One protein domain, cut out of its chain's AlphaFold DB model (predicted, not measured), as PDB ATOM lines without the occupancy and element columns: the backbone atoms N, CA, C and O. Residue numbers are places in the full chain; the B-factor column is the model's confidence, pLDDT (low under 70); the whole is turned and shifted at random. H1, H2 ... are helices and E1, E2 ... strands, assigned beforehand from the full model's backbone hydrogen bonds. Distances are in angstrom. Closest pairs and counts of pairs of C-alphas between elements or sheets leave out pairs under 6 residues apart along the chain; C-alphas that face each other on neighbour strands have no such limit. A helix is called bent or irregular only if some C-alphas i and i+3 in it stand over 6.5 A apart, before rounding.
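What this domain is: This is residues 54 to 258 of the 259 residues of an uncharacterized protein of Pseudobutyrivibrio sp. ACV-2 (UniProt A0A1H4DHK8). Two strongly twisted four-stranded sheets are set along the longest axis and overlap only in part, as a loose sandwich in which E6 of one packs on E10 and E11 of the other. Over this join sits a small sheet of E2, E1 and E7, with H1 beside E2, H2 at the end of E1, H3 next to E7, and H4 farther along over E9 and E10. The 205 printed residues hold eleven named strands and four named helices, in the order E1 E2 H1 E3 E4 E5 E6 H2 E7 H3 H4 E8 E9 E10 E11, and the class is mixed. The three sheets are antiparallel, in the orders E8 E9 E10 E11, E3 E4 E5 E6 and E2 E1 E7. The whole is compact, with a radius of gyration of the C-alphas of 17.8 A and spans of 54 by 41 by 30 A.

How they stand to each other: E8, residues 185 to 194, E9, 200 to 210, E10, 225 to 235, and E11, 242 to 253, form a meander, each strand the antiparallel neighbour of the one before; N 189 and O 205 are 3.0 A apart, N 206 and O 233 2.9 A, and N 230 and O 248 2.8 A. E8 bends by 68 degrees at residue 190 and E9 by 61 degrees at 203. E3, residues 90 to 94, E4, 110 to 117, E5, 120 to 128, and E6, 142 to 146, form a second meander, with N 93 to O 114 at 2.9 A, N 113 to O 125 at 2.9 A and N 126 to O 144 at 3.0 A. The two sheets make a sandwich, face to face over parts 9.7 A centre to centre; the closest C-alphas of E6 and E11 are those of Asn 144 and Gln 249, 5.4 A. E1, residues 63 to 65, has E2, 68 to 70, and E7, 154 to 156, as neighbours, with N 63 to O 70 at 2.9 A and N 64 to O 155 at 3.0 A. H4, residues 170 to 180, is on the sheet E8 E9 E10 E11 at a height over the sheet of 9.9 A, over E9 and E10, and runs along the strands, at 9 degrees to E9 on the local plane. H3, residues 162 to 166, is on the same face, 7.0 A high and only just over E11. H2, residues 148 to 153, touches H3, with C-alphas 152 and 162 5.4 A apart, and stands up from the second sheet over E5. H1, residues 76 to 84, is on that second sheet at a height of 7.0 A. Every O i to N i+4 pair is within hydrogen-bond range in H1, H3 and H4; H2 has 0 of 2, and 1 of 3 O i to N i+3 pairs.

Where its parts are: E1 begins at C-alpha 63, (50.998, -49.120, 29.913), and E11 ends at C-alpha 253, (44.562, -37.861, 13.728). E10 and E11 are each 32.3 A long, E9 28.2 A, E8 25.7 A, E5 23.9 A, E4 23.4 A and H4 15.5 A. H2 is irregular, with C-alphas 149 and 152 7.5 A apart.

The domain as a whole: The C-alphas farthest apart, those of Glu 134 and Asp 238, are 54.9 A apart. The printed part has no cut. The links E3 to E4, E5 to E6 and E9 to E10 are long. The mean pLDDT of the printed part is 84.1; residues 96 to 99, 130 to 132, 211 to 227 and 250 to 258 are under 70.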
ATOM      1  N   SER A  54      56.821 -58.900  26.343       91.44
ATOM      2  CA  SER A  54      57.743 -59.370  25.298       91.44
ATOM      3  C   SER A  54      57.240 -59.142  23.868       91.44
ATOM      4  O   SER A  54      58.010 -59.293  22.922       91.44
ATOM      5  N   ASN A  55      55.950 -58.843  23.700       90.06
ATOM      6  CA  ASN A  55      55.329 -58.566  22.406       90.06
ATOM      7  C   ASN A  55      55.309 -57.072  22.067       90.06
ATOM      8  O   ASN A  55      54.923 -56.724  20.953       90.06
ATOM      9  N   TYR A  56      55.695 -56.211  23.011       86.25
ATOM     10  CA  TYR A  56      55.609 -54.765  22.875       86.25
ATOM     11  C   TYR A  56      56.986 -54.132  23.030       86.25
ATOM     12  O   TYR A  56      57.832 -54.565  23.808       86.25
ATOM     13  N   SER A  57      57.196 -53.077  22.265       82.06
ATOM     14  CA  SER A  57      58.332 -52.179  22.341       82.06
ATOM     15  C   SER A  57      57.928 -50.873  23.019       82.06
ATOM     16  O   SER A  57      56.748 -50.524  23.099       82.06
ATOM     17  N   VAL A  58      58.916 -50.063  23.399       80.88
ATOM     18  CA  VAL A  58      58.683 -48.686  23.863       80.88
ATOM     19  C   VAL A  58      57.858 -47.864  22.862       80.88
ATOM     20  O   VAL A  58      57.106 -46.971  23.253       80.88
ATOM     21  N   SER A  59      57.960 -48.169  21.565       77.06
ATOM     22  CA  SER A  59      57.227 -47.446  20.525       77.06
ATOM     23  C   SER A  59      55.725 -47.742  20.499       77.06
ATOM     24  O   SER A  59      54.968 -46.888  20.031       77.06
ATOM     25  N   ASP A  60      55.299 -48.883  21.053       80.31
ATOM     26  CA  ASP A  60      53.887 -49.267  21.194       80.31
ATOM     27  C   ASP A  60      53.208 -48.515  22.343       80.31
ATOM     28  O   ASP A  60      51.990 -48.365  22.362       80.31
ATOM     29  N   ARG A  61      54.014 -47.980  23.274       82.00
ATOM     30  CA  ARG A  61      53.591 -47.145  24.410       82.00
ATOM     31  C   ARG A  61      52.483 -47.791  25.241       82.00
ATOM     32  O   ARG A  61      51.600 -47.109  25.764       82.00
ATOM     33  N   ALA A  62      52.545 -49.115  25.330       89.81
ATOM     34  CA  ALA A  62      51.723 -49.867  26.244       89.81
ATOM     35  C   ALA A  62      51.971 -49.373  27.674       89.81
ATOM     36  O   ALA A  62      53.068 -48.922  28.014       89.81
ATOM     37  N   VAL A  63      50.936 -49.446  28.494       94.56
ATOM     38  CA  VAL A  63      50.998 -49.120  29.913       94.56
ATOM     39  C   VAL A  63      50.273 -50.224  30.648       94.56
ATOM     40  O   VAL A  63      49.145 -50.569  30.302       94.56
ATOM     41  N   GLN A  64      50.921 -50.792  31.654       97.19
ATOM     42  CA  GLN A  64      50.255 -51.714  32.561       97.19
ATOM     43  C   GLN A  64      49.906 -50.972  33.833       97.19
ATOM     44  O   GLN A  64      50.786 -50.350  34.416       97.19
ATOM     45  N   VAL A  65      48.666 -51.086  34.288       96.88
ATOM     46  CA  VAL A  65      48.234 -50.591  35.592       96.88
ATOM     47  C   VAL A  65      47.696 -51.767  36.380       96.88
ATOM     48  O   VAL A  65      46.806 -52.466  35.900       96.88
ATOM     49  N   ASP A  66      48.256 -52.005  37.567       95.69
ATOM     50  CA  ASP A  66      47.969 -53.215  38.334       95.69
ATOM     51  C   ASP A  66      48.170 -54.475  37.452       95.69
ATOM     52  O   ASP A  66      49.272 -54.703  36.945       95.69
ATOM     53  N   ASP A  67      47.141 -55.292  37.230       95.75
ATOM     54  CA  ASP A  67      47.164 -56.481  36.364       95.75
ATOM     55  C   ASP A  67      46.672 -56.245  34.925       95.75
ATOM     56  O   ASP A  67      46.714 -57.172  34.112       95.75
ATOM     57  N   VAL A  68      46.257 -55.027  34.568       97.56
ATOM     58  CA  VAL A  68      45.693 -54.726  33.245       97.56
ATOM     59  C   VAL A  68      46.729 -54.050  32.350       97.56
ATOM     60  O   VAL A  68      47.233 -52.973  32.659       97.56
ATOM     61  N   LEU A  69      47.034 -54.672  31.207       96.56
ATOM     62  CA  LEU A  69      47.900 -54.106  30.167       96.56
ATOM     63  C   LEU A  69      47.067 -53.429  29.071       96.56
ATOM     64  O   LEU A  69      46.397 -54.114  28.288       96.56
ATOM     65  N   TYR A  70      47.170 -52.103  29.001       94.19
ATOM     66  CA  TYR A  70      46.566 -51.247  27.986       94.19
ATOM     67  C   TYR A  70      47.554 -50.989  26.854       94.19
ATOM     68  O   TYR A  70      48.716 -50.652  27.088       94.19
ATOM     69  N   VAL A  71      47.085 -51.109  25.615       89.25
ATOM     70  CA  VAL A  71      47.904 -50.918  24.418       89.25
ATOM     71  C   VAL A  71      47.178 -49.955  23.485       89.25
ATOM     72  O   VAL A  71      46.107 -50.305  22.983       89.25
ATOM     73  N   PRO A  72      47.728 -48.754  23.226       84.38
ATOM     74  CA  PRO A  72      47.177 -47.859  22.217       84.38
ATOM     75  C   PRO A  72      46.948 -48.586  20.884       84.38
ATOM     76  O   PRO A  72      47.837 -49.262  20.367       84.38
ATOM     77  N   GLY A  73      45.743 -48.456  20.334       80.19
ATOM     78  CA  GLY A  73      45.284 -49.170  19.141       80.19
ATOM     79  C   GLY A  73      44.348 -50.353  19.408       80.19
ATOM     80  O   GLY A  73      43.657 -50.761  18.475       80.19
ATOM     81  N   MET A  74      44.268 -50.871  20.640       87.75
ATOM     82  CA  MET A  74      43.202 -51.806  21.030       87.75
ATOM     83  C   MET A  74      41.851 -51.088  21.102       87.75
ATOM     84  O   MET A  74      41.817 -49.882  21.377       87.75
ATOM     85  N   THR A  75      40.743 -51.793  20.866       90.38
ATOM     86  CA  THR A  75      39.419 -51.167  21.004       90.38
ATOM     87  C   THR A  75      39.077 -50.904  22.463       90.38
ATOM     88  O   THR A  75      39.594 -51.548  23.382       90.38
ATOM     89  N   LEU A  76      38.147 -49.977  22.682       92.31
ATOM     90  CA  LEU A  76      37.583 -49.755  24.005       92.31
ATOM     91  C   LEU A  76      36.953 -51.033  24.580       92.31
ATOM     92  O   LEU A  76      37.156 -51.325  25.752       92.31
ATOM     93  N   GLU A  77      36.236 -51.820  23.773       93.81
ATOM     94  CA  GLU A  77      35.659 -53.105  24.200       93.81
ATOM     95  C   GLU A  77      36.731 -54.085  24.693       93.81
ATOM     96  O   GLU A  77      36.566 -54.708  25.741       93.81
ATOM     97  N   GLU A  78      37.853 -54.201  23.979       95.31
ATOM     98  CA  GLU A  78      38.961 -55.073  24.381       95.31
ATOM     99  C   GLU A  78      39.572 -54.632  25.714       95.31
ATOM    100  O   GLU A  78      39.861 -55.472  26.567       95.31
ATOM    101  N   ALA A  79      39.751 -53.325  25.916       95.56
ATOM    102  CA  ALA A  79      40.290 -52.792  27.161       95.56
ATOM    103  C   ALA A  79      39.321 -52.954  28.337       95.56
ATOM    104  O   ALA A  79      39.735 -53.411  29.401       95.56
ATOM    105  N   LEU A  80      38.038 -52.629  28.151       95.31
ATOM    106  CA  LEU A  80      37.023 -52.762  29.199       95.31
ATOM    107  C   LEU A  80      36.804 -54.219  29.591       95.31
ATOM    108  O   LEU A  80      36.690 -54.517  30.774       95.31
ATOM    109  N   LYS A  81      36.869 -55.148  28.637       96.19
ATOM    110  CA  LYS A  81      36.858 -56.574  28.954       96.19
ATOM    111  C   LYS A  81      38.026 -56.971  29.864       96.19
ATOM    112  O   LYS A  81      37.818 -57.719  30.812       96.19
ATOM    113  N   LYS A  82      39.241 -56.462  29.620       96.81
ATOM    114  CA  LYS A  82      40.384 -56.716  30.519       96.81
ATOM    115  C   LYS A  82      40.173 -56.106  31.909       96.81
ATOM    116  O   LYS A  82      40.577 -56.714  32.893       96.81
ATOM    117  N   VAL A  83      39.538 -54.936  31.991       96.56
ATOM    118  CA  VAL A  83      39.151 -54.301  33.264       96.56
ATOM    119  C   VAL A  83      38.141 -55.168  34.022       96.56
ATOM    120  O   VAL A  83      38.306 -55.384  35.214       96.56
ATOM    121  N   GLU A  84      37.139 -55.719  33.337       95.75
ATOM    122  CA  GLU A  84      36.125 -56.609  33.924       95.75
ATOM    123  C   GLU A  84      36.683 -57.981  34.343       95.75
ATOM    124  O   GLU A  84      36.145 -58.624  35.243       95.75
ATOM    125  N   GLU A  85      37.751 -58.445  33.687       96.62
ATOM    126  CA  GLU A  85      38.448 -59.702  33.995       96.62
ATOM    127  C   GLU A  85      39.552 -59.547  35.065       96.62
ATOM    128  O   GLU A  85      40.120 -60.554  35.495       96.62
ATOM    129  N   SER A  86      39.852 -58.315  35.492       96.81
ATOM    130  CA  SER A  86      40.886 -57.991  36.484       96.81
ATOM    131  C   SER A  86      40.586 -58.590  37.868       96.81
ATOM    132  O   SER A  86      39.437 -58.764  38.277       96.81
ATOM    133  N   GLU A  87      41.641 -58.885  38.632       95.56
ATOM    134  CA  GLU A  87      41.545 -59.195  40.065       95.56
ATOM    135  C   GLU A  87      41.233 -57.952  40.920       95.56
ATOM    136  O   GLU A  87      40.897 -58.086  42.102       95.56
ATOM    137  N   VAL A  88      41.397 -56.751  40.362       95.25
ATOM    138  CA  VAL A  88      41.105 -55.469  41.006       95.25
ATOM    139  C   VAL A  88      39.671 -55.060  40.686       95.25
ATOM    140  O   VAL A  88      39.239 -55.088  39.539       95.25
ATOM    141  N   ASP A  89      38.932 -54.654  41.718       94.81
ATOM    142  CA  ASP A  89      37.565 -54.161  41.568       94.81
ATOM    143  C   ASP A  89      37.578 -52.735  41.002       94.81
ATOM    144  O   ASP A  89      37.771 -51.751  41.725       94.81
ATOM    145  N   TYR A  90      37.437 -52.648  39.683       95.19
ATOM    146  CA  TYR A  90      37.337 -51.398  38.948       95.19
ATOM    147  C   TYR A  90      35.894 -51.087  38.568       95.19
ATOM    148  O   TYR A  90      35.102 -51.967  38.233       95.19
ATOM    149  N   THR A  91      35.584 -49.798  38.505       93.25
ATOM    150  CA  THR A  91      34.412 -49.288  37.786       93.25
ATOM    151  C   THR A  91      34.861 -48.338  36.684       93.25
ATOM    152  O   THR A  91      36.014 -47.912  36.658       93.25
ATOM    153  N   TYR A  92      33.982 -48.008  35.742       91.94
ATOM    154  CA  TYR A  92      34.302 -47.056  34.682       91.94
ATOM    155  C   TYR A  92      33.079 -46.242  34.258       91.94
ATOM    156  O   TYR A  92      31.947 -46.716  34.367       91.94
ATOM    157  N   ASP A  93      33.313 -45.015  33.794       88.75
ATOM    158  CA  ASP A  93      32.273 -44.079  33.349       88.75
ATOM    159  C   ASP A  93      32.789 -43.158  32.227       88.75
ATOM    160  O   ASP A  93      34.001 -42.981  32.057       88.75
ATOM    161  N   PHE A  94      31.877 -42.553  31.470       82.06
ATOM    162  CA  PHE A  94      32.190 -41.543  30.459       82.06
ATOM    163  C   PHE A  94      32.212 -40.137  31.066       82.06
ATOM    164  O   PHE A  94      31.295 -39.731  31.782       82.06
ATOM    165  N   MET A  95      33.256 -39.366  30.755       71.75
ATOM    166  CA  MET A  95      33.486 -38.061  31.388       71.75
ATOM    167  C   MET A  95      32.451 -36.986  31.039       71.75
ATOM    168  O   MET A  95      32.177 -36.135  31.888       71.75
ATOM    169  N   ASP A  96      31.917 -36.975  29.814       63.03
ATOM    170  CA  ASP A  96      31.166 -35.808  29.338       63.03
ATOM    171  C   ASP A  96      29.691 -35.799  29.789       63.03
ATOM    172  O   ASP A  96      29.141 -34.711  29.943       63.03
ATOM    173  N   ASP A  97      29.092 -36.949  30.144       60.19
ATOM    174  CA  ASP A  97      27.651 -37.008  30.459       60.19
ATOM    175  C   ASP A  97      27.261 -37.757  31.754       60.19
ATOM    176  O   ASP A  97      26.093 -37.702  32.146       60.19
ATOM    177  N   LYS A  98      28.189 -38.434  32.464       61.75
ATOM    178  CA  LYS A  98      27.858 -39.377  33.573       61.75
ATOM    179  C   LYS A  98      26.738 -40.365  33.206       61.75
ATOM    180  O   LYS A  98      25.981 -40.834  34.064       61.75
ATOM    181  N   GLU A  99      26.561 -40.601  31.910       66.62
ATOM    182  CA  GLU A  99      25.607 -41.561  31.399       66.62
ATOM    183  C   GLU A  99      26.252 -42.944  31.444       66.62
ATOM    184  O   GLU A  99      27.429 -43.090  31.105       66.62
ATOM    185  N   PRO A 100      25.491 -43.975  31.848       72.44
ATOM    186  CA  PRO A 100      26.011 -45.329  31.903       72.44
ATOM    187  C   PRO A 100      26.558 -45.748  30.539       72.44
ATOM    188  O   PRO A 100      26.032 -45.354  29.495       72.44
ATOM    189  N   TYR A 101      27.588 -46.594  30.558       77.19
ATOM    190  CA  TYR A 101      28.224 -47.071  29.340       77.19
ATOM    191  C   TYR A 101      27.212 -47.693  28.359       77.19
ATOM    192  O   TYR A 101      26.615 -48.732  28.647       77.19
ATOM    193  N   ASP A 102      27.050 -47.072  27.184       85.81
ATOM    194  CA  ASP A 102      26.380 -47.666  26.024       85.81
ATOM    195  C   ASP A 102      27.427 -47.982  24.942       85.81
ATOM    196  O   ASP A 102      27.943 -47.056  24.305       85.81
ATOM    197  N   PRO A 103      27.743 -49.269  24.691       86.19
ATOM    198  CA  PRO A 103      28.727 -49.656  23.679       86.19
ATOM    199  C   PRO A 103      28.342 -49.208  22.267       86.19
ATOM    200  O   PRO A 103      29.218 -49.059  21.418       86.19
ATOM    201  N   ASN A 104      27.046 -48.989  22.013       89.00
ATOM    202  CA  ASN A 104      26.519 -48.600  20.707       89.00
ATOM    203  C   ASN A 104      26.446 -47.081  20.519       89.00
ATOM    204  O   ASN A 104      26.027 -46.627  19.452       89.00
ATOM    205  N   ARG A 105      26.834 -46.296  21.534       87.94
ATOM    206  CA  ARG A 105      26.851 -44.838  21.438       87.94
ATOM    207  C   ARG A 105      27.808 -44.404  20.337       87.94
ATOM    208  O   ARG A 105      28.931 -44.896  20.236       87.94
ATOM    209  N   LEU A 106      27.346 -43.464  19.527       87.00
ATOM    210  CA  LEU A 106      28.144 -42.833  18.487       87.00
ATOM    211  C   LEU A 106      28.858 -41.612  19.071       87.00
ATOM    212  O   LEU A 106      28.291 -40.885  19.886       87.00
ATOM    213  N   VAL A 107      30.105 -41.402  18.657       80.50
ATOM    214  CA  VAL A 107      30.956 -40.293  19.110       80.50
ATOM    215  C   VAL A 107      31.384 -39.501  17.892       80.50
ATOM    216  O   VAL A 107      32.008 -40.071  17.005       80.50
ATOM    217  N   ASP A 108      31.121 -38.197  17.858       76.12
ATOM    218  CA  ASP A 108      31.452 -37.365  16.690       76.12
ATOM    219  C   ASP A 108      32.963 -37.245  16.440       76.12
ATOM    220  O   ASP A 108      33.399 -37.132  15.295       76.12
ATOM    221  N   TYR A 109      33.783 -37.221  17.498       76.19
ATOM    222  CA  TYR A 109      35.218 -36.968  17.338       76.19
ATOM    223  C   TYR A 109      36.109 -37.625  18.389       76.19
ATOM    224  O   TYR A 109      37.070 -38.316  18.054       76.19
ATOM    225  N   LYS A 110      35.830 -37.405  19.670       82.69
ATOM    226  CA  LYS A 110      36.614 -37.986  20.757       82.69
ATOM    227  C   LYS A 110      35.761 -38.159  21.993       82.69
ATOM    228  O   LYS A 110      34.821 -37.394  22.191       82.69
ATOM    229  N   ASP A 111      36.155 -39.107  22.820       87.81
ATOM    230  CA  ASP A 111      35.588 -39.295  24.143       87.81
ATOM    231  C   ASP A 111      36.652 -39.760  25.134       87.81
ATOM    232  O   ASP A 111      37.764 -40.128  24.744       87.81
ATOM    233  N   ARG A 112      36.292 -39.732  26.414       89.25
ATOM    234  CA  ARG A 112      37.134 -40.113  27.539       89.25
ATOM    235  C   ARG A 112      36.403 -41.094  28.430       89.25
ATOM    236  O   ARG A 112      35.306 -40.810  28.917       89.25
ATOM    237  N   VAL A 113      37.058 -42.216  28.683       91.50
ATOM    238  CA  VAL A 113      36.608 -43.205  29.659       91.50
ATOM    239  C   VAL A 113      37.484 -43.096  30.882       91.50
ATOM    240  O   VAL A 113      38.699 -43.258  30.792       91.50
ATOM    241  N   MET A 114      36.862 -42.829  32.020       93.00
ATOM    242  CA  MET A 114      37.539 -42.819  33.304       93.00
ATOM    243  C   MET A 114      37.341 -44.172  33.973       93.00
ATOM    244  O   MET A 114      36.209 -44.630  34.113       93.00
ATOM    245  N   ILE A 115      38.433 -44.802  34.387       93.94
ATOM    246  CA  ILE A 115      38.437 -46.020  35.196       93.94
ATOM    247  C   ILE A 115      38.735 -45.612  36.634       93.94
ATOM    248  O   ILE A 115      39.715 -44.911  36.911       93.94
ATOM    249  N   TYR A 116      37.893 -46.074  37.548       93.56
ATOM    250  CA  TYR A 116      37.946 -45.756  38.962       93.56
ATOM    251  C   TYR A 116      38.298 -46.981  39.791       93.56
ATOM    252  O   TYR A 116      37.808 -48.083  39.543       93.56
ATOM    253  N   ARG A 117      39.077 -46.747  40.845       93.19
ATOM    254  CA  ARG A 117      39.377 -47.715  41.903       93.19
ATOM    255  C   ARG A 117      39.028 -47.091  43.244       93.19
ATOM    256  O   ARG A 117      39.479 -45.987  43.548       93.19
ATOM    257  N   ASP A 118      38.187 -47.763  44.026       90.25
ATOM    258  CA  ASP A 118      37.671 -47.237  45.300       90.25
ATOM    259  C   ASP A 118      37.057 -45.823  45.174       90.25
ATOM    260  O   ASP A 118      37.183 -44.988  46.071       90.25
ATOM    261  N   GLY A 119      36.428 -45.526  44.029       88.62
ATOM    262  CA  GLY A 119      35.830 -44.220  43.728       88.62
ATOM    263  C   GLY A 119      36.815 -43.114  43.325       88.62
ATOM    264  O   GLY A 119      36.383 -41.989  43.098       88.62
ATOM    265  N   ASN A 120      38.114 -43.410  43.211       89.19
ATOM    266  CA  ASN A 120      39.129 -42.454  42.765       89.19
ATOM    267  C   ASN A 120      39.478 -42.673  41.296       89.19
ATOM    268  O   ASN A 120      39.633 -43.814  40.865       89.19
ATOM    269  N   GLU A 121      39.654 -41.577  40.561       91.38
ATOM    270  CA  GLU A 121      40.165 -41.589  39.189       91.38
ATOM    271  C   GLU A 121      41.546 -42.254  39.164       91.38
ATOM    272  O   GLU A 121      42.518 -41.771  39.763       91.38
ATOM    273  N   TRP A 122      41.607 -43.405  38.501       93.44
ATOM    274  CA  TRP A 122      42.806 -44.227  38.422       93.44
ATOM    275  C   TRP A 122      43.465 -44.051  37.058       93.44
ATOM    276  O   TRP A 122      44.655 -43.739  36.977       93.44
ATOM    277  N   ILE A 123      42.671 -44.197  35.992       94.31
ATOM    278  CA  ILE A 123      43.130 -44.188  34.600       94.31
ATOM    279  C   ILE A 123      42.123 -43.424  33.740       94.31
ATOM    280  O   ILE A 123      40.924 -43.651  33.866       94.31
ATOM    281  N   GLU A 124      42.597 -42.593  32.814       93.25
ATOM    282  CA  GLU A 124      41.783 -42.074  31.705       93.25
ATOM    283  C   GLU A 124      42.237 -42.693  30.386       93.25
ATOM    284  O   GLU A 124      43.431 -42.781  30.094       93.25
ATOM    285  N   LEU A 125      41.259 -43.116  29.590       92.38
ATOM    286  CA  LEU A 125      41.439 -43.613  28.236       92.38
ATOM    287  C   LEU A 125      40.821 -42.610  27.265       92.38
ATOM    288  O   LEU A 125      39.605 -42.406  27.289       92.38
ATOM    289  N   ASP A 126      41.630 -42.026  26.382       88.88
ATOM    290  CA  ASP A 126      41.091 -41.268  25.252       88.88
ATOM    291  C   ASP A 126      40.777 -42.224  24.102       88.88
ATOM    292  O   ASP A 126      41.641 -42.990  23.657       88.88
ATOM    293  N   VAL A 127      39.568 -42.116  23.557       87.56
ATOM    294  CA  VAL A 127      39.144 -42.803  22.332       87.56
ATOM    295  C   VAL A 127      38.797 -41.780  21.268       87.56
ATOM    296  O   VAL A 127      38.231 -40.725  21.556       87.56
ATOM    297  N   TYR A 128      39.179 -42.054  20.025       81.25
ATOM    298  CA  TYR A 128      39.017 -41.105  18.928       81.25
ATOM    299  C   TYR A 128      38.212 -41.734  17.797       81.25
ATOM    300  O   TYR A 128      38.580 -42.782  17.266       81.25
ATOM    301  N   ASN A 129      37.156 -41.039  17.383       79.81
ATOM    302  CA  ASN A 129      36.479 -41.288  16.126       79.81
ATOM    303  C   ASN A 129      37.018 -40.322  15.074       79.81
ATOM    304  O   ASN A 129      36.737 -39.126  15.100       79.81
ATOM    305  N   CYS A 130      37.834 -40.825  14.151       66.75
ATOM    306  CA  CYS A 130      38.508 -39.936  13.214       66.75
ATOM    307  C   CYS A 130      37.742 -39.697  11.907       66.75
ATOM    308  O   CYS A 130      38.102 -38.732  11.238       66.75
ATOM    309  N   TYR A 131      36.714 -40.485  11.541       62.25
ATOM    310  CA  TYR A 131      36.006 -40.312  10.251       62.25
ATOM    311  C   TYR A 131      34.604 -40.917  10.128       62.25
ATOM    312  O   TYR A 131      33.906 -40.538   9.186       62.25
ATOM    313  N   ASP A 132      34.227 -41.888  10.958       69.38
ATOM    314  CA  ASP A 132      33.001 -42.655  10.748       69.38
ATOM    315  C   ASP A 132      32.052 -42.443  11.918       69.38
ATOM    316  O   ASP A 132      32.085 -43.179  12.901       69.38
ATOM    317  N   GLU A 133      31.213 -41.415  11.803       71.12
ATOM    318  CA  GLU A 133      30.167 -41.071  12.774       71.12
ATOM    319  C   GLU A 133      29.223 -42.255  13.068       71.12
ATOM    320  O   GLU A 133      28.512 -42.218  14.066       71.12
ATOM    321  N   GLU A 134      29.227 -43.320  12.251       81.62
ATOM    322  CA  GLU A 134      28.450 -44.544  12.475       81.62
ATOM    323  C   GLU A 134      29.205 -45.629  13.268       81.62
ATOM    324  O   GLU A 134      28.585 -46.610  13.686       81.62
ATOM    325  N   THR A 135      30.517 -45.482  13.508       83.44
ATOM    326  CA  THR A 135      31.292 -46.440  14.311       83.44
ATOM    327  C   THR A 135      30.935 -46.309  15.799       83.44
ATOM    328  O   THR A 135      31.116 -45.236  16.384       83.44
ATOM    329  N   PRO A 136      30.477 -47.397  16.449       89.06
ATOM    330  CA  PRO A 136      30.204 -47.405  17.881       89.06
ATOM    331  C   PRO A 136      31.447 -47.150  18.728       89.06
ATOM    332  O   PRO A 136      32.534 -47.644  18.418       89.06
ATOM    333  N   ILE A 137      31.271 -46.476  19.865       88.31
ATOM    334  CA  ILE A 137      32.358 -46.169  20.800       88.31
ATOM    335  C   ILE A 137      33.116 -47.412  21.273       88.31
ATOM    336  O   ILE A 137      34.329 -47.352  21.455       88.31
ATOM    337  N   SER A 138      32.437 -48.557  21.421       90.06
ATOM    338  CA  SER A 138      33.073 -49.814  21.834       90.06
ATOM    339  C   SER A 138      34.145 -50.290  20.849       90.06
ATOM    340  O   SER A 138      35.090 -50.968  21.247       90.06
ATOM    341  N   GLN A 139      34.026 -49.909  19.576       88.06
ATOM    342  CA  GLN A 139      34.948 -50.279  18.503       88.06
ATOM    343  C   GLN A 139      36.015 -49.211  18.247       88.06
ATOM    344  O   GLN A 139      36.928 -49.438  17.451       88.06
ATOM    345  N   LEU A 140      35.928 -48.053  18.910       86.75
ATOM    346  CA  LEU A 140      36.934 -47.013  18.758       86.75
ATOM    347  C   LEU A 140      38.239 -47.431  19.445       86.75
ATOM    348  O   LEU A 140      38.212 -47.986  20.548       86.75
ATOM    349  N   PRO A 141      39.389 -47.162  18.811       85.75
ATOM    350  CA  PRO A 141      40.678 -47.466  19.397       85.75
ATOM    351  C   PRO A 141      41.007 -46.480  20.517       85.75
ATOM    352  O   PRO A 141      40.766 -45.273  20.403       85.75
ATOM    353  N   ILE A 142      41.646 -46.990  21.564       87.69
ATOM    354  CA  ILE A 142      42.291 -46.161  22.579       87.69
ATOM    355  C   ILE A 142      43.535 -45.536  21.961       87.69
ATOM    356  O   ILE A 142      44.369 -46.227  21.371       87.69
ATOM    357  N   VAL A 143      43.671 -44.223  22.094       83.56
ATOM    358  CA  VAL A 143      44.796 -43.462  21.533       83.56
ATOM    359  C   VAL A 143      45.705 -42.863  22.598       83.56
ATOM    360  O   VAL A 143      46.840 -42.505  22.277       83.56
ATOM    361  N   ASN A 144      45.220 -42.767  23.838       86.44
ATOM    362  CA  ASN A 144      45.984 -42.303  24.986       86.44
ATOM    363  C   ASN A 144      45.564 -43.045  26.264       86.44
ATOM    364  O   ASN A 144      44.380 -43.333  26.446       86.44
ATOM    365  N   VAL A 145      46.533 -43.321  27.137       90.75
ATOM    366  CA  VAL A 145      46.344 -43.890  28.476       90.75
ATOM    367  C   VAL A 145      47.016 -42.973  29.501       90.75
ATOM    368  O   VAL A 145      48.246 -42.920  29.600       90.75
ATOM    369  N   CYS A 146      46.209 -42.267  30.286       90.25
ATOM    370  CA  CYS A 146      46.632 -41.385  31.374       90.25
ATOM    371  C   CYS A 146      46.556 -42.136  32.709       90.25
ATOM    372  O   CYS A 146      45.517 -42.689  33.035       90.25
ATOM    373  N   THR A 147      47.626 -42.133  33.510       90.69
ATOM    374  CA  THR A 147      47.756 -42.991  34.712       90.69
ATOM    375  C   THR A 147      47.605 -42.270  36.058       90.69
ATOM    376  O   THR A 147      48.072 -42.801  37.054       90.69
ATOM    377  N   PHE A 148      46.978 -41.085  36.109       86.06
ATOM    378  CA  PHE A 148      46.747 -40.236  37.303       86.06
ATOM    379  C   PHE A 148      47.336 -40.737  38.642       86.06
ATOM    380  O   PHE A 148      48.544 -40.651  38.860       86.06
ATOM    381  N   SER A 149      46.486 -41.254  39.538       86.62
ATOM    382  CA  SER A 149      46.863 -41.784  40.855       86.62
ATOM    383  C   SER A 149      47.512 -43.168  40.771       86.62
ATOM    384  O   SER A 149      48.093 -43.648  41.741       86.62
ATOM    385  N   ALA A 150      47.413 -43.811  39.609       92.31
ATOM    386  CA  ALA A 150      47.893 -45.154  39.357       92.31
ATOM    387  C   ALA A 150      49.377 -45.224  38.968       92.31
ATOM    388  O   ALA A 150      49.933 -46.322  38.897       92.31
ATOM    389  N   ALA A 151      50.031 -44.087  38.706       90.69
ATOM    390  CA  ALA A 151      51.372 -44.047  38.124       90.69
ATOM    391  C   ALA A 151      52.397 -44.882  38.910       90.69
ATOM    392  O   ALA A 151      53.135 -45.667  38.322       90.69
ATOM    393  N   THR A 152      52.383 -44.812  40.244       91.75
ATOM    394  CA  THR A 152      53.289 -45.587  41.114       91.75
ATOM    395  C   THR A 152      53.021 -47.097  41.106       91.75
ATOM    396  O   THR A 152      53.895 -47.878  41.483       91.75
ATOM    397  N   TYR A 153      51.843 -47.521  40.648       94.50
ATOM    398  CA  TYR A 153      51.421 -48.920  40.505       94.50
ATOM    399  C   TYR A 153      51.491 -49.409  39.052       94.50
ATOM    400  O   TYR A 153      50.996 -50.490  38.728       94.50
ATOM    401  N   SER A 154      52.102 -48.610  38.176       96.50
ATOM    402  CA  SER A 154      52.135 -48.856  36.742       96.50
ATOM    403  C   SER A 154      53.495 -49.363  36.257       96.50
ATOM    404  O   SER A 154      54.536 -49.111  36.874       96.50
ATOM    405  N   HIS A 155      53.476 -50.063  35.124       96.69
ATOM    406  CA  HIS A 155      54.663 -50.405  34.344       96.69
ATOM    407  C   HIS A 155      54.624 -49.701  32.991       96.69
ATOM    408  O   HIS A 155      53.575 -49.594  32.347       96.69
ATOM    409  N   TYR A 156      55.800 -49.271  32.560       93.88
ATOM    410  CA  TYR A 156      56.072 -48.529  31.338       93.88
ATOM    411  C   TYR A 156      57.290 -49.146  30.641       93.88
ATOM    412  O   TYR A 156      57.877 -50.093  31.149       93.88
ATOM    413  N   LEU A 157      57.698 -48.603  29.491       88.31
ATOM    414  CA  LEU A 157      59.033 -48.819  28.903       88.31
ATOM    415  C   LEU A 157      59.522 -50.286  28.940       88.31
ATOM    416  O   LEU A 157      60.416 -50.635  29.707       88.31
ATOM    417  N   ASN A 158      58.937 -51.155  28.107       86.19
ATOM    418  CA  ASN A 158      59.226 -52.600  28.071       86.19
ATOM    419  C   ASN A 158      58.947 -53.346  29.398       86.19
ATOM    420  O   ASN A 158      59.542 -54.392  29.660       86.19
ATOM    421  N   GLY A 159      58.038 -52.831  30.226       93.31
ATOM    422  CA  GLY A 159      57.588 -53.477  31.459       93.31
ATOM    423  C   GLY A 159      58.372 -53.100  32.711       93.31
ATOM    424  O   GLY A 159      58.219 -53.779  33.719       93.31
ATOM    425  N   MET A 160      59.175 -52.034  32.683       94.94
ATOM    426  CA  MET A 160      59.753 -51.452  33.896       94.94
ATOM    427  C   MET A 160      58.658 -50.840  34.763       94.94
ATOM    428  O   MET A 160      57.853 -50.034  34.297       94.94
ATOM    429  N   SER A 161      58.644 -51.186  36.042       96.12
ATOM    430  CA  SER A 161      57.796 -50.525  37.028       96.12
ATOM    431  C   SER A 161      58.199 -49.059  37.209       96.12
ATOM    432  O   SER A 161      59.354 -48.676  37.004       96.12
ATOM    433  N   TYR A 162      57.259 -48.228  37.659       95.12
ATOM    434  CA  TYR A 162      57.548 -46.836  38.014       95.12
ATOM    435  C   TYR A 162      58.721 -46.713  38.997       95.12
ATOM    436  O   TYR A 162      59.586 -45.859  38.829       95.12
ATOM    437  N   GLN A 163      58.795 -47.607  39.989       95.00
ATOM    438  CA  GLN A 163      59.869 -47.612  40.980       95.00
ATOM    439  C   GLN A 163      61.241 -47.927  40.363       95.00
ATOM    440  O   GLN A 163      62.218 -47.260  40.697       95.00
ATOM    441  N   GLU A 164      61.324 -48.883  39.434       96.50
ATOM    442  CA  GLU A 164      62.571 -49.165  38.706       96.50
ATOM    443  C   GLU A 164      63.029 -47.948  37.891       96.50
ATOM    444  O   GLU A 164      64.223 -47.657  37.844       96.50
ATOM    445  N   ILE A 165      62.090 -47.190  37.314       96.62
ATOM    446  CA  ILE A 165      62.396 -45.945  36.598       96.62
ATOM    447  C   ILE A 165      62.955 -44.881  37.553       96.62
ATOM    448  O   ILE A 165      63.936 -44.221  37.216       96.62
ATOM    449  N   LEU A 166      62.387 -44.728  38.754       95.81
ATOM    450  CA  LEU A 166      62.912 -43.796  39.764       95.81
ATOM    451  C   LEU A 166      64.323 -44.170  40.247       95.81
ATOM    452  O   LEU A 166      65.095 -43.321  40.686       95.81
ATOM    453  N   GLU A 167      64.702 -45.441  40.157       96.50
ATOM    454  CA  GLU A 167      66.038 -45.894  40.548       96.50
ATOM    455  C   GLU A 167      67.110 -45.611  39.483       96.50
ATOM    456  O   GLU A 167      68.312 -45.685  39.784       96.50
ATOM    457  N   MET A 168      66.709 -45.227  38.267       97.62
ATOM    458  CA  MET A 168      67.620 -44.907  37.171       97.62
ATOM    459  C   MET A 168      68.461 -43.664  37.471       97.62
ATOM    460  O   MET A 168      68.011 -42.684  38.073       97.62
ATOM    461  N   SER A 169      69.722 -43.696  37.042       97.94
ATOM    462  CA  SER A 169      70.524 -42.481  36.908       97.94
ATOM    463  C   SER A 169      70.255 -41.775  35.579       97.94
ATOM    464  O   SER A 169      69.708 -42.362  34.647       97.94
ATOM    465  N   LYS A 170      70.703 -40.522  35.463       96.94
ATOM    466  CA  LYS A 170      70.698 -39.779  34.194       96.94
ATOM    467  C   LYS A 170      71.330 -40.570  33.044       96.94
ATOM    468  O   LYS A 170      70.759 -40.625  31.958       96.94
ATOM    469  N   ASP A 171      72.481 -41.190  33.293       96.75
ATOM    470  CA  ASP A 171      73.204 -41.961  32.279       96.75
ATOM    471  C   ASP A 171      72.421 -43.217  31.867       96.75
ATOM    472  O   ASP A 171      72.377 -43.545  30.683       96.75
ATOM    473  N   ASP A 172      71.739 -43.873  32.815       96.69
ATOM    474  CA  ASP A 172      70.877 -45.025  32.516       96.69
ATOM    475  C   ASP A 172      69.687 -44.619  31.634       96.69
ATOM    476  O   ASP A 172      69.317 -45.359  30.724       96.69
ATOM    477  N   VAL A 173      69.098 -43.435  31.861       94.81
ATOM    478  CA  VAL A 173      67.994 -42.907  31.034       94.81
ATOM    479  C   VAL A 173      68.465 -42.646  29.605       94.81
ATOM    480  O   VAL A 173      67.787 -43.027  28.649       94.81
ATOM    481  N   ILE A 174      69.643 -42.038  29.447       93.06
ATOM    482  CA  ILE A 174      70.239 -41.793  28.128       93.06
ATOM    483  C   ILE A 174      70.523 -43.121  27.420       93.06
ATOM    484  O   ILE A 174      70.143 -43.275  26.263       93.06
ATOM    485  N   ALA A 175      71.114 -44.096  28.114       92.19
ATOM    486  CA  ALA A 175      71.397 -45.414  27.550       92.19
ATOM    487  C   ALA A 175      70.116 -46.157  27.134       92.19
ATOM    488  O   ALA A 175      70.060 -46.725  26.042       92.19
ATOM    489  N   LEU A 176      69.062 -46.099  27.958       90.38
ATOM    490  CA  LEU A 176      67.752 -46.664  27.634       90.38
ATOM    491  C   LEU A 176      67.196 -46.066  26.338       90.38
ATOM    492  O   LEU A 176      66.703 -46.801  25.476       90.38
ATOM    493  N   ALA A 177      67.288 -44.742  26.200       87.50
ATOM    494  CA  ALA A 177      66.835 -44.035  25.013       87.50
ATOM    495  C   ALA A 177      67.689 -44.362  23.780       87.50
ATOM    496  O   ALA A 177      67.145 -44.597  22.708       87.50
ATOM    497  N   GLU A 178      69.012 -44.445  23.898       86.81
ATOM    498  CA  GLU A 178      69.879 -44.836  22.777       86.81
ATOM    499  C   GLU A 178      69.584 -46.257  22.271       86.81
ATOM    500  O   GLU A 178      69.662 -46.510  21.068       86.81
ATOM    501  N   GLU A 179      69.217 -47.173  23.170       85.81
ATOM    502  CA  GLU A 179      68.886 -48.558  22.825       85.81
ATOM    503  C   GLU A 179      67.483 -48.700  22.219       85.81
ATOM    504  O   GLU A 179      67.293 -49.459  21.269       85.81
ATOM    505  N   ASN A 180      66.493 -47.986  22.759       82.50
ATOM    506  CA  ASN A 180      65.081 -48.256  22.465       82.50
ATOM    507  C   ASN A 180      64.393 -47.133  21.673       82.50
ATOM    508  O   ASN A 180      63.326 -47.341  21.088       82.50
ATOM    509  N   PHE A 181      64.959 -45.922  21.681       81.62
ATOM    510  CA  PHE A 181      64.298 -44.713  21.205       81.62
ATOM    511  C   PHE A 181      64.815 -44.290  19.834       81.62
ATOM    512  O   PHE A 181      65.414 -43.233  19.637       81.62
ATOM    513  N   GLU A 182      64.537 -45.115  18.824       71.38
ATOM    514  CA  GLU A 182      64.869 -44.766  17.446       71.38
ATOM    515  C   GLU A 182      64.059 -43.554  16.944       71.38
ATOM    516  O   GLU A 182      62.828 -43.579  16.884       71.38
ATOM    517  N   SER A 183      64.759 -42.528  16.445       71.75
ATOM    518  CA  SER A 183      64.165 -41.319  15.831       71.75
ATOM    519  C   SER A 183      63.246 -40.501  16.749       71.75
ATOM    520  O   SER A 183      62.219 -39.989  16.294       71.75
ATOM    521  N   VAL A 184      63.615 -40.371  18.020       75.94
ATOM    522  CA  VAL A 184      63.002 -39.403  18.938       75.94
ATOM    523  C   VAL A 184      63.683 -38.047  18.853       75.94
ATOM    524  O   VAL A 184      64.896 -37.965  18.659       75.94
ATOM    525  N   ASP A 185      62.904 -36.987  19.042       84.75
ATOM    526  CA  ASP A 185      63.466 -35.688  19.401       84.75
ATOM    527  C   ASP A 185      63.876 -35.732  20.870       84.75
ATOM    528  O   ASP A 185      63.098 -36.165  21.726       84.75
ATOM    529  N   PHE A 186      65.090 -35.276  21.150       89.81
ATOM    530  CA  PHE A 186      65.642 -35.202  22.496       89.81
ATOM    531  C   PHE A 186      65.891 -33.748  22.884       89.81
ATOM    532  O   PHE A 186      66.521 -32.989  22.144       89.81
ATOM    533  N   GLU A 187      65.410 -33.383  24.065       93.31
ATOM    534  CA  GLU A 187      65.612 -32.083  24.688       93.31
ATOM    535  C   GLU A 187      66.072 -32.299  26.136       93.31
ATOM    536  O   GLU A 187      65.427 -33.013  26.903       93.31
ATOM    537  N   GLU A 188      67.185 -31.669  26.507       95.81
ATOM    538  CA  GLU A 188      67.613 -31.523  27.898       95.81
ATOM    539  C   GLU A 188      67.432 -30.059  28.299       95.81
ATOM    540  O   GLU A 188      67.953 -29.162  27.630       95.81
ATOM    541  N   THR A 189      66.689 -29.812  29.375       95.19
ATOM    542  CA  THR A 189      66.402 -28.460  29.871       95.19
ATOM    543  C   THR A 189      66.350 -28.428  31.399       95.19
ATOM    544  O   THR A 189      66.375 -29.464  32.060       95.19
ATOM    545  N   GLU A 190      66.290 -27.230  31.969       95.25
ATOM    546  CA  GLU A 190      65.974 -27.030  33.383       95.25
ATOM    547  C   GLU A 190      64.456 -26.926  33.550       95.25
ATOM    548  O   GLU A 190      63.781 -26.250  32.770       95.25
ATOM    549  N   ASP A 191      63.927 -27.583  34.576       94.88
ATOM    550  CA  ASP A 191      62.519 -27.492  34.955       94.88
ATOM    551  C   ASP A 191      62.387 -27.547  36.483       94.88
ATOM    552  O   ASP A 191      63.376 -27.525  37.230       94.88
ATOM    553  N   SER A 192      61.167 -27.564  37.003       92.12
ATOM    554  CA  SER A 192      60.921 -27.737  38.427       92.12
ATOM    555  C   SER A 192      59.626 -28.486  38.698       92.12
ATOM    556  O   SER A 192      58.599 -28.226  38.079       92.12
ATOM    557  N   ILE A 193      59.668 -29.379  39.683       90.44
ATOM    558  CA  ILE A 193      58.490 -30.088  40.188       90.44
ATOM    559  C   ILE A 193      58.200 -29.663  41.622       90.44
ATOM    560  O   ILE A 193      59.060 -29.118  42.307       90.44
ATOM    561  N   THR A 194      56.969 -29.877  42.069       88.31
ATOM    562  CA  THR A 194      56.576 -29.629  43.459       88.31
ATOM    563  C   THR A 194      56.586 -30.950  44.216       88.31
ATOM    564  O   THR A 194      56.007 -31.924  43.737       88.31
ATOM    565  N   ASP A 195      57.256 -30.992  45.362       84.00
ATOM    566  CA  ASP A 195      57.316 -32.179  46.212       84.00
ATOM    567  C   ASP A 195      56.049 -32.345  47.075       84.00
ATOM    568  O   ASP A 195      55.130 -31.521  47.060       84.00
ATOM    569  N   GLU A 196      56.002 -33.413  47.872       78.75
ATOM    570  CA  GLU A 196      54.893 -33.687  48.799       78.75
ATOM    571  C   GLU A 196      54.688 -32.601  49.876       78.75
ATOM    572  O   GLU A 196      53.603 -32.476  50.449       78.75
ATOM    573  N   ASN A 197      55.710 -31.782  50.139       85.31
ATOM    574  CA  ASN A 197      55.681 -30.681  51.098       85.31
ATOM    575  C   ASN A 197      55.306 -29.339  50.450       85.31
ATOM    576  O   ASN A 197      55.262 -28.322  51.146       85.31
ATOM    577  N   HIS A 198      54.952 -29.335  49.162       85.50
ATOM    578  CA  HIS A 198      54.704 -28.142  48.349       85.50
ATOM    579  C   HIS A 198      55.942 -27.252  48.145       85.50
ATOM    580  O   HIS A 198      55.817 -26.048  47.896       85.50
ATOM    581  N   GLU A 199      57.138 -27.825  48.243       89.81
ATOM    582  CA  GLU A 199      58.398 -27.156  47.944       89.81
ATOM    583  C   GLU A 199      58.790 -27.380  46.481       89.81
ATOM    584  O   GLU A 199      58.592 -28.451  45.905       89.81
ATOM    585  N   LEU A 200      59.332 -26.334  45.857       92.00
ATOM    586  CA  LEU A 200      59.791 -26.397  44.477       92.00
ATOM    587  C   LEU A 200      61.173 -27.057  44.429       92.00
ATOM    588  O   LEU A 200      62.137 -26.519  44.975       92.00
ATOM    589  N   ILE A 201      61.275 -28.181  43.728       90.69
ATOM    590  CA  ILE A 201      62.532 -28.870  43.445       90.69
ATOM    591  C   ILE A 201      62.965 -28.509  42.028       90.69
ATOM    592  O   ILE A 201      62.285 -28.842  41.056       90.69
ATOM    593  N   HIS A 202      64.110 -27.842  41.911       94.69
ATOM    594  CA  HIS A 202      64.750 -27.593  40.623       94.69
ATOM    595  C   HIS A 202      65.392 -28.876  40.095       94.69
ATOM    596  O   HIS A 202      66.071 -29.584  40.836       94.69
ATOM    597  N   CYS A 203      65.187 -29.171  38.817       95.56
ATOM    598  CA  CYS A 203      65.577 -30.443  38.223       95.56
ATOM    599  C   CYS A 203      66.132 -30.273  36.808       95.56
ATOM    600  O   CYS A 203      65.853 -29.292  36.114       95.56
ATOM    601  N   THR A 204      66.915 -31.258  36.375       97.00
ATOM    602  CA  THR A 204      67.196 -31.469  34.956       97.00
ATOM    603  C   THR A 204      66.056 -32.290  34.368       97.00
ATOM    604  O   THR A 204      65.766 -33.382  34.851       97.00
ATOM    605  N   LEU A 205      65.422 -31.781  33.321       96.69
ATOM    606  CA  LEU A 205      64.415 -32.501  32.560       96.69
ATOM    607  C   LEU A 205      65.059 -33.111  31.316       96.69
ATOM    608  O   LEU A 205      65.559 -32.381  30.457       96.69
ATOM    609  N   LEU A 206      64.995 -34.437  31.199       96.12
ATOM    610  CA  LEU A 206      65.219 -35.133  29.934       96.12
ATOM    611  C   LEU A 206      63.876 -35.439  29.287       96.12
ATOM    612  O   LEU A 206      63.052 -36.171  29.843       96.12
ATOM    613  N   LYS A 207      63.663 -34.883  28.100       93.75
ATOM    614  CA  LYS A 207      62.431 -35.017  27.336       93.75
ATOM    615  C   LYS A 207      62.706 -35.737  26.027       93.75
ATOM    616  O   LYS A 207      63.457 -35.252  25.183       93.75
ATOM    617  N   TYR A 208      62.029 -36.863  25.839       90.25
ATOM    618  CA  TYR A 208      62.087 -37.654  24.614       90.25
ATOM    619  C   TYR A 208      60.723 -37.661  23.942       90.25
ATOM    620  O   TYR A 208      59.757 -38.192  24.487       90.25
ATOM    621  N   THR A 209      60.639 -37.067  22.757       84.50
ATOM    622  CA  THR A 209      59.393 -36.937  21.999       84.50
ATOM    623  C   THR A 209      59.431 -37.845  20.777       84.50
ATOM    624  O   THR A 209      60.143 -37.592  19.806       84.50
ATOM    625  N   TYR A 210      58.614 -38.892  20.795       76.88
ATOM    626  CA  TYR A 210      58.222 -39.605  19.589       76.88
ATOM    627  C   TYR A 210      57.154 -38.788  18.879       76.88
ATOM    628  O   TYR A 210      56.004 -38.748  19.317       76.88
ATOM    629  N   TYR A 211      57.506 -38.156  17.764       66.25
ATOM    630  CA  TYR A 211      56.484 -37.606  16.881       66.25
ATOM    631  C   TYR A 211      55.658 -38.727  16.253       66.25
ATOM    632  O   TYR A 211      56.163 -39.843  16.085       66.25
ATOM    633  N   PRO A 212      54.396 -38.443  15.891       58.78
ATOM    634  CA  PRO A 212      53.530 -39.394  15.213       58.78
ATOM    635  C   PRO A 212      54.227 -40.056  14.017       58.78
ATOM    636  O   PRO A 212      54.340 -39.477  12.937       58.78
ATOM    637  N   ARG A 213      54.663 -41.308  14.189       52.47
ATOM    638  CA  ARG A 213      54.786 -42.234  13.068       52.47
ATOM    639  C   ARG A 213      53.378 -42.743  12.801       52.47
ATOM    640  O   ARG A 213      52.671 -43.148  13.718       52.47
ATOM    641  N   THR A 214      52.954 -42.654  11.550       48.03
ATOM    642  CA  THR A 214      51.707 -43.242  11.072       48.03
ATOM    643  C   THR A 214      51.639 -44.697  11.549       48.03
ATOM    644  O   THR A 214      52.570 -45.447  11.246       48.03
ATOM    645  N   PHE A 215      50.594 -45.105  12.286       47.12
ATOM    646  CA  PHE A 215      50.383 -46.522  12.591       47.12
ATOM    647  C   PHE A 215      50.234 -47.250  11.261       47.12
ATOM    648  O   PHE A 215      49.186 -47.190  10.620       47.12
ATOM    649  N   LYS A 216      51.292 -47.906  10.788       39.62
ATOM    650  CA  LYS A 216      51.163 -48.780   9.635       39.62
ATOM    651  C   LYS A 216      50.538 -50.066  10.155       39.62
ATOM    652  O   LYS A 216      51.246 -50.918  10.674       39.62
ATOM    653  N   ASN A 217      49.217 -50.129   9.992       38.91
ATOM    654  CA  ASN A 217      48.325 -51.278  10.155       38.91
ATOM    655  C   ASN A 217      47.524 -51.321  11.461       38.91
ATOM    656  O   ASN A 217      47.797 -52.111  12.355       38.91
ATOM    657  N   ALA A 218      46.402 -50.605  11.463       44.44
ATOM    658  CA  ALA A 218      45.135 -51.253  11.775       44.44
ATOM    659  C   ALA A 218      44.429 -51.551  10.436       44.44
ATOM    660  O   ALA A 218      43.580 -50.788   9.985       44.44
ATOM    661  N   GLU A 219      44.799 -52.646   9.753       42.00
ATOM    662  CA  GLU A 219      44.126 -53.072   8.501       42.00
ATOM    663  C   GLU A 219      42.603 -53.280   8.681       42.00
ATOM    664  O   GLU A 219      41.862 -53.302   7.704       42.00
ATOM    665  N   TRP A 220      42.131 -53.389   9.927       45.78
ATOM    666  CA  TRP A 220      40.745 -53.621  10.326       45.78
ATOM    667  C   TRP A 220      39.882 -52.358  10.461       45.78
ATOM    668  O   TRP A 220      38.662 -52.487  10.433       45.78
ATOM    669  N   THR A 221      40.468 -51.154  10.537       47.84
ATOM    670  CA  THR A 221      39.695 -49.895  10.615       47.84
ATOM    671  C   THR A 221      39.750 -49.071   9.330       47.84
ATOM    672  O   THR A 221      38.882 -48.243   9.101       47.84
ATOM    673  N   GLY A 222      40.734 -49.291   8.447       49.31
ATOM    674  CA  GLY A 222      40.869 -48.514   7.206       49.31
ATOM    675  C   GLY A 222      41.417 -47.090   7.396       49.31
ATOM    676  O   GLY A 222      41.387 -46.295   6.451       49.31
ATOM    677  N   TYR A 223      41.966 -46.764   8.576       50.66
ATOM    678  CA  TYR A 223      42.486 -45.430   8.902       50.66
ATOM    679  C   TYR A 223      43.917 -45.444   9.452       50.66
ATOM    680  O   TYR A 223      44.388 -46.421  10.030       50.66
ATOM    681  N   TYR A 224      44.588 -44.300   9.306       53.03
ATOM    682  CA  TYR A 224      45.868 -44.007   9.936       53.03
ATOM    683  C   TYR A 224      45.663 -43.084  11.136       53.03
ATOM    684  O   TYR A 224      45.550 -41.866  10.987       53.03
ATOM    685  N   ILE A 225      45.657 -43.650  12.338       57.38
ATOM    686  CA  ILE A 225      45.886 -42.854  13.543       57.38
ATOM    687  C   ILE A 225      47.401 -42.652  13.661       57.38
ATOM    688  O   ILE A 225      48.205 -43.462  13.189       57.38
ATOM    689  N   SER A 226      47.823 -41.536  14.230       59.72
ATOM    690  CA  SER A 226      49.212 -41.354  14.613       59.72
ATOM    691  C   SER A 226      49.216 -40.693  15.974       59.72
ATOM    692  O   SER A 226      48.555 -39.692  16.183       59.72
ATOM    693  N   THR A 227      49.882 -41.262  16.956       63.56
ATOM    694  CA  THR A 227      49.977 -40.632  18.274       63.56
ATOM    695  C   THR A 227      51.422 -40.194  18.437       63.56
ATOM    696  O   THR A 227      52.342 -40.905  18.022       63.56
ATOM    697  N   GLY A 228      51.655 -39.010  18.981       73.00
ATOM    698  CA  GLY A 228      52.944 -38.664  19.556       73.00
ATOM    699  C   GLY A 228      53.023 -39.205  20.981       73.00
ATOM    700  O   GLY A 228      51.997 -39.408  21.630       73.00
ATOM    701  N   THR A 229      54.218 -39.449  21.495       80.19
ATOM    702  CA  THR A 229      54.408 -39.723  22.924       80.19
ATOM    703  C   THR A 229      55.632 -38.989  23.416       80.19
ATOM    704  O   THR A 229      56.665 -38.984  22.754       80.19
ATOM    705  N   THR A 230      55.491 -38.349  24.564       86.94
ATOM    706  CA  THR A 230      56.568 -37.661  25.255       86.94
ATOM    707  C   THR A 230      56.847 -38.391  26.557       86.94
ATOM    708  O   THR A 230      55.941 -38.566  27.368       86.94
ATOM    709  N   TYR A 231      58.097 -38.794  26.746       90.88
ATOM    710  CA  TYR A 231      58.616 -39.302  28.007       90.88
ATOM    711  C   TYR A 231      59.399 -38.183  28.690       90.88
ATOM    712  O   TYR A 231      60.306 -37.609  28.081       90.88
ATOM    713  N   LEU A 232      59.024 -37.859  29.924       93.69
ATOM    714  CA  LEU A 232      59.657 -36.843  30.757       93.69
ATOM    715  C   LEU A 232      60.306 -37.523  31.959       93.69
ATOM    716  O   LEU A 232      59.619 -38.137  32.774       93.69
ATOM    717  N   PHE A 233      61.622 -37.384  32.074       96.31
ATOM    718  CA  PHE A 233      62.385 -37.816  33.237       96.31
ATOM    719  C   PHE A 233      62.877 -36.577  33.974       96.31
ATOM    720  O   PHE A 233      63.708 -35.827  33.456       96.31
ATOM    721  N   TYR A 234      62.359 -36.364  35.177       96.62
ATOM    722  CA  TYR A 234      62.795 -35.302  36.071       96.62
ATOM    723  C   TYR A 234      63.912 -35.845  36.949       96.62
ATOM    724  O   TYR A 234      63.723 -36.828  37.665       96.62
ATOM    725  N   ILE A 235      65.079 -35.218  36.875       97.75
ATOM    726  CA  ILE A 235      66.311 -35.702  37.490       97.75
ATOM    727  C   ILE A 235      66.783 -34.684  38.515       97.75
ATOM    728  O   ILE A 235      66.935 -33.499  38.208       97.75
ATOM    729  N   ASP A 236      67.044 -35.160  39.725       95.50
ATOM    730  CA  ASP A 236      67.703 -34.366  40.753       95.50
ATOM    731  C   ASP A 236      69.153 -34.073  40.315       95.50
ATOM    732  O   ASP A 236      69.926 -35.010  40.082       95.50
ATOM    733  N   PRO A 237      69.541 -32.792  40.179       92.06
ATOM    734  CA  PRO A 237      70.859 -32.414  39.686       92.06
ATOM    735  C   PRO A 237      71.990 -32.811  40.644       92.06
ATOM    736  O   PRO A 237      73.113 -33.030  40.187       92.06
ATOM    737  N   ASP A 238      71.715 -32.936  41.946       92.56
ATOM    738  CA  ASP A 238      72.731 -33.245  42.953       92.56
ATOM    739  C   ASP A 238      73.038 -34.745  42.994       92.56
ATOM    740  O   ASP A 238      74.198 -35.153  43.117       92.56
ATOM    741  N   THR A 239      72.008 -35.584  42.875       94.69
ATOM    742  CA  THR A 239      72.150 -37.050  42.929       94.69
ATOM    743  C   THR A 239      72.234 -37.707  41.556       94.69
ATOM    744  O   THR A 239      72.648 -38.864  41.457       94.69
ATOM    745  N   SER A 240      71.871 -36.985  40.491       95.25
ATOM    746  CA  SER A 240      71.711 -37.511  39.128       95.25
ATOM    747  C   SER A 240      70.737 -38.693  39.046       95.25
ATOM    748  O   SER A 240      70.886 -39.550  38.172       95.25
ATOM    749  N   LYS A 241      69.759 -38.759  39.959       97.06
ATOM    750  CA  LYS A 241      68.715 -39.791  40.010       97.06
ATOM    751  C   LYS A 241      67.376 -39.253  39.533       97.06
ATOM    752  O   LYS A 241      67.070 -38.078  39.733       97.06
ATOM    753  N   VAL A 242      66.588 -40.121  38.905       97.12
ATOM    754  CA  VAL A 242      65.206 -39.801  38.540       97.12
ATOM    755  C   VAL A 242      64.387 -39.628  39.821       97.12
ATOM    756  O   VAL A 242      64.383 -40.485  40.696       97.12
ATOM    757  N   ILE A 243      63.694 -38.501  39.935       94.44
ATOM    758  CA  ILE A 243      62.814 -38.181  41.070       94.44
ATOM    759  C   ILE A 243      61.340 -38.169  40.678       94.44
ATOM    760  O   ILE A 243      60.470 -38.266  41.537       94.44
ATOM    761  N   SER A 244      61.054 -38.053  39.383       93.81
ATOM    762  CA  SER A 244      59.713 -38.200  38.837       93.81
ATOM    763  C   SER A 244      59.791 -38.606  37.372       93.81
ATOM    764  O   SER A 244      60.708 -38.222  36.640       93.81
ATOM    765  N   PHE A 245      58.804 -39.380  36.949       94.00
ATOM    766  CA  PHE A 245      58.620 -39.801  35.572       94.00
ATOM    767  C   PHE A 245      57.197 -39.484  35.124       94.00
ATOM    768  O   PHE A 245      56.241 -39.682  35.879       94.00
ATOM    769  N   TRP A 246      57.060 -39.024  33.883       90.12
ATOM    770  CA  TRP A 246      55.764 -38.847  33.246       90.12
ATOM    771  C   TRP A 246      55.796 -39.307  31.793       90.12
ATOM    772  O   TRP A 246      56.733 -39.023  31.046       90.12
ATOM    773  N   GLN A 247      54.730 -39.984  31.382       87.88
ATOM    774  CA  GLN A 247      54.461 -40.328  29.995       87.88
ATOM    775  C   GLN A 247      53.197 -39.597  29.558       87.88
ATOM    776  O   GLN A 247      52.157 -39.713  30.201       87.88
ATOM    777  N   ASN A 248      53.276 -38.887  28.438       80.12
ATOM    778  CA  ASN A 248      52.140 -38.200  27.841       80.12
ATOM    779  C   ASN A 248      51.978 -38.602  26.385       80.12
ATOM    780  O   ASN A 248      52.918 -38.453  25.599       80.12
ATOM    781  N   GLN A 249      50.798 -39.084  26.006       75.69
ATOM    782  CA  GLN A 249      50.505 -39.448  24.626       75.69
ATOM    783  C   GLN A 249      49.619 -38.360  24.023       75.69
ATOM    784  O   GLN A 249      48.525 -38.079  24.495       75.69
ATOM    785  N   VAL A 250      50.115 -37.716  22.968       67.62
ATOM    786  CA  VAL A 250      49.386 -36.655  22.270       67.62
ATOM    787  C   VAL A 250      48.820 -37.253  20.987       67.62
ATOM    788  O   VAL A 250      49.586 -37.527  20.057       67.62
ATOM    789  N   PRO A 251      47.506 -37.495  20.892       63.78
ATOM    790  CA  PRO A 251      46.923 -38.041  19.678       63.78
ATOM    791  C   PRO A 251      46.961 -37.028  18.527       63.78
ATOM    792  O   PRO A 251      46.585 -35.866  18.670       63.78
ATOM    793  N   TYR A 252      47.384 -37.493  17.351       58.97
ATOM    794  CA  TYR A 252      47.354 -36.769  16.080       58.97
ATOM    795  C   TYR A 252      46.574 -37.584  15.038       58.97
ATOM    796  O   TYR A 252      47.117 -38.443  14.339       58.97
ATOM    797  N   CYS A 253      45.288 -37.297  14.864       55.44
ATOM    798  CA  CYS A 253      44.562 -37.861  13.728       55.44
ATOM    799  C   CYS A 253      44.888 -37.089  12.444       55.44
ATOM    800  O   CYS A 253      44.627 -35.892  12.341       55.44
ATOM    801  N   SER A 254      45.468 -37.784  11.459       50.97
ATOM    802  CA  SER A 254      45.731 -37.240  10.122       50.97
ATOM    803  C   SER A 254      44.799 -37.881   9.091       50.97
ATOM    804  O   SER A 254      44.513 -39.074   9.148       50.97
ATOM    805  N   SER A 255      44.292 -37.074   8.160       46.94
ATOM    806  CA  SER A 255      43.121 -37.370   7.325       46.94
ATOM    807  C   SER A 255      43.380 -38.061   5.994       46.94
ATOM    808  O   SER A 255      42.662 -37.842   5.015       46.94
ATOM    809  N   SER A 256      44.386 -38.924   5.918       46.53
ATOM    810  CA  SER A 256      44.625 -39.684   4.692       46.53
ATOM    811  C   SER A 256      43.856 -41.006   4.719       46.53
ATOM    812  O   SER A 256      44.281 -41.947   5.389       46.53
ATOM    813  N   LYS A 257      42.747 -41.087   3.967       45.97
ATOM    814  CA  LYS A 257      42.113 -42.368   3.613       45.97
ATOM    815  C   LYS A 257      43.149 -43.284   2.956       45.97
ATOM    816  O   LYS A 257      43.859 -42.856   2.043       45.97
ATOM    817  N   LEU A 258      43.215 -44.534   3.404       46.88
ATOM    818  CA  LEU A 258      43.853 -45.613   2.659       46.88
ATOM    819  C   LEU A 258      43.024 -45.848   1.385       46.88
ATOM    820  O   LEU A 258      41.870 -46.260   1.477       46.88
TER     821      LEU A 258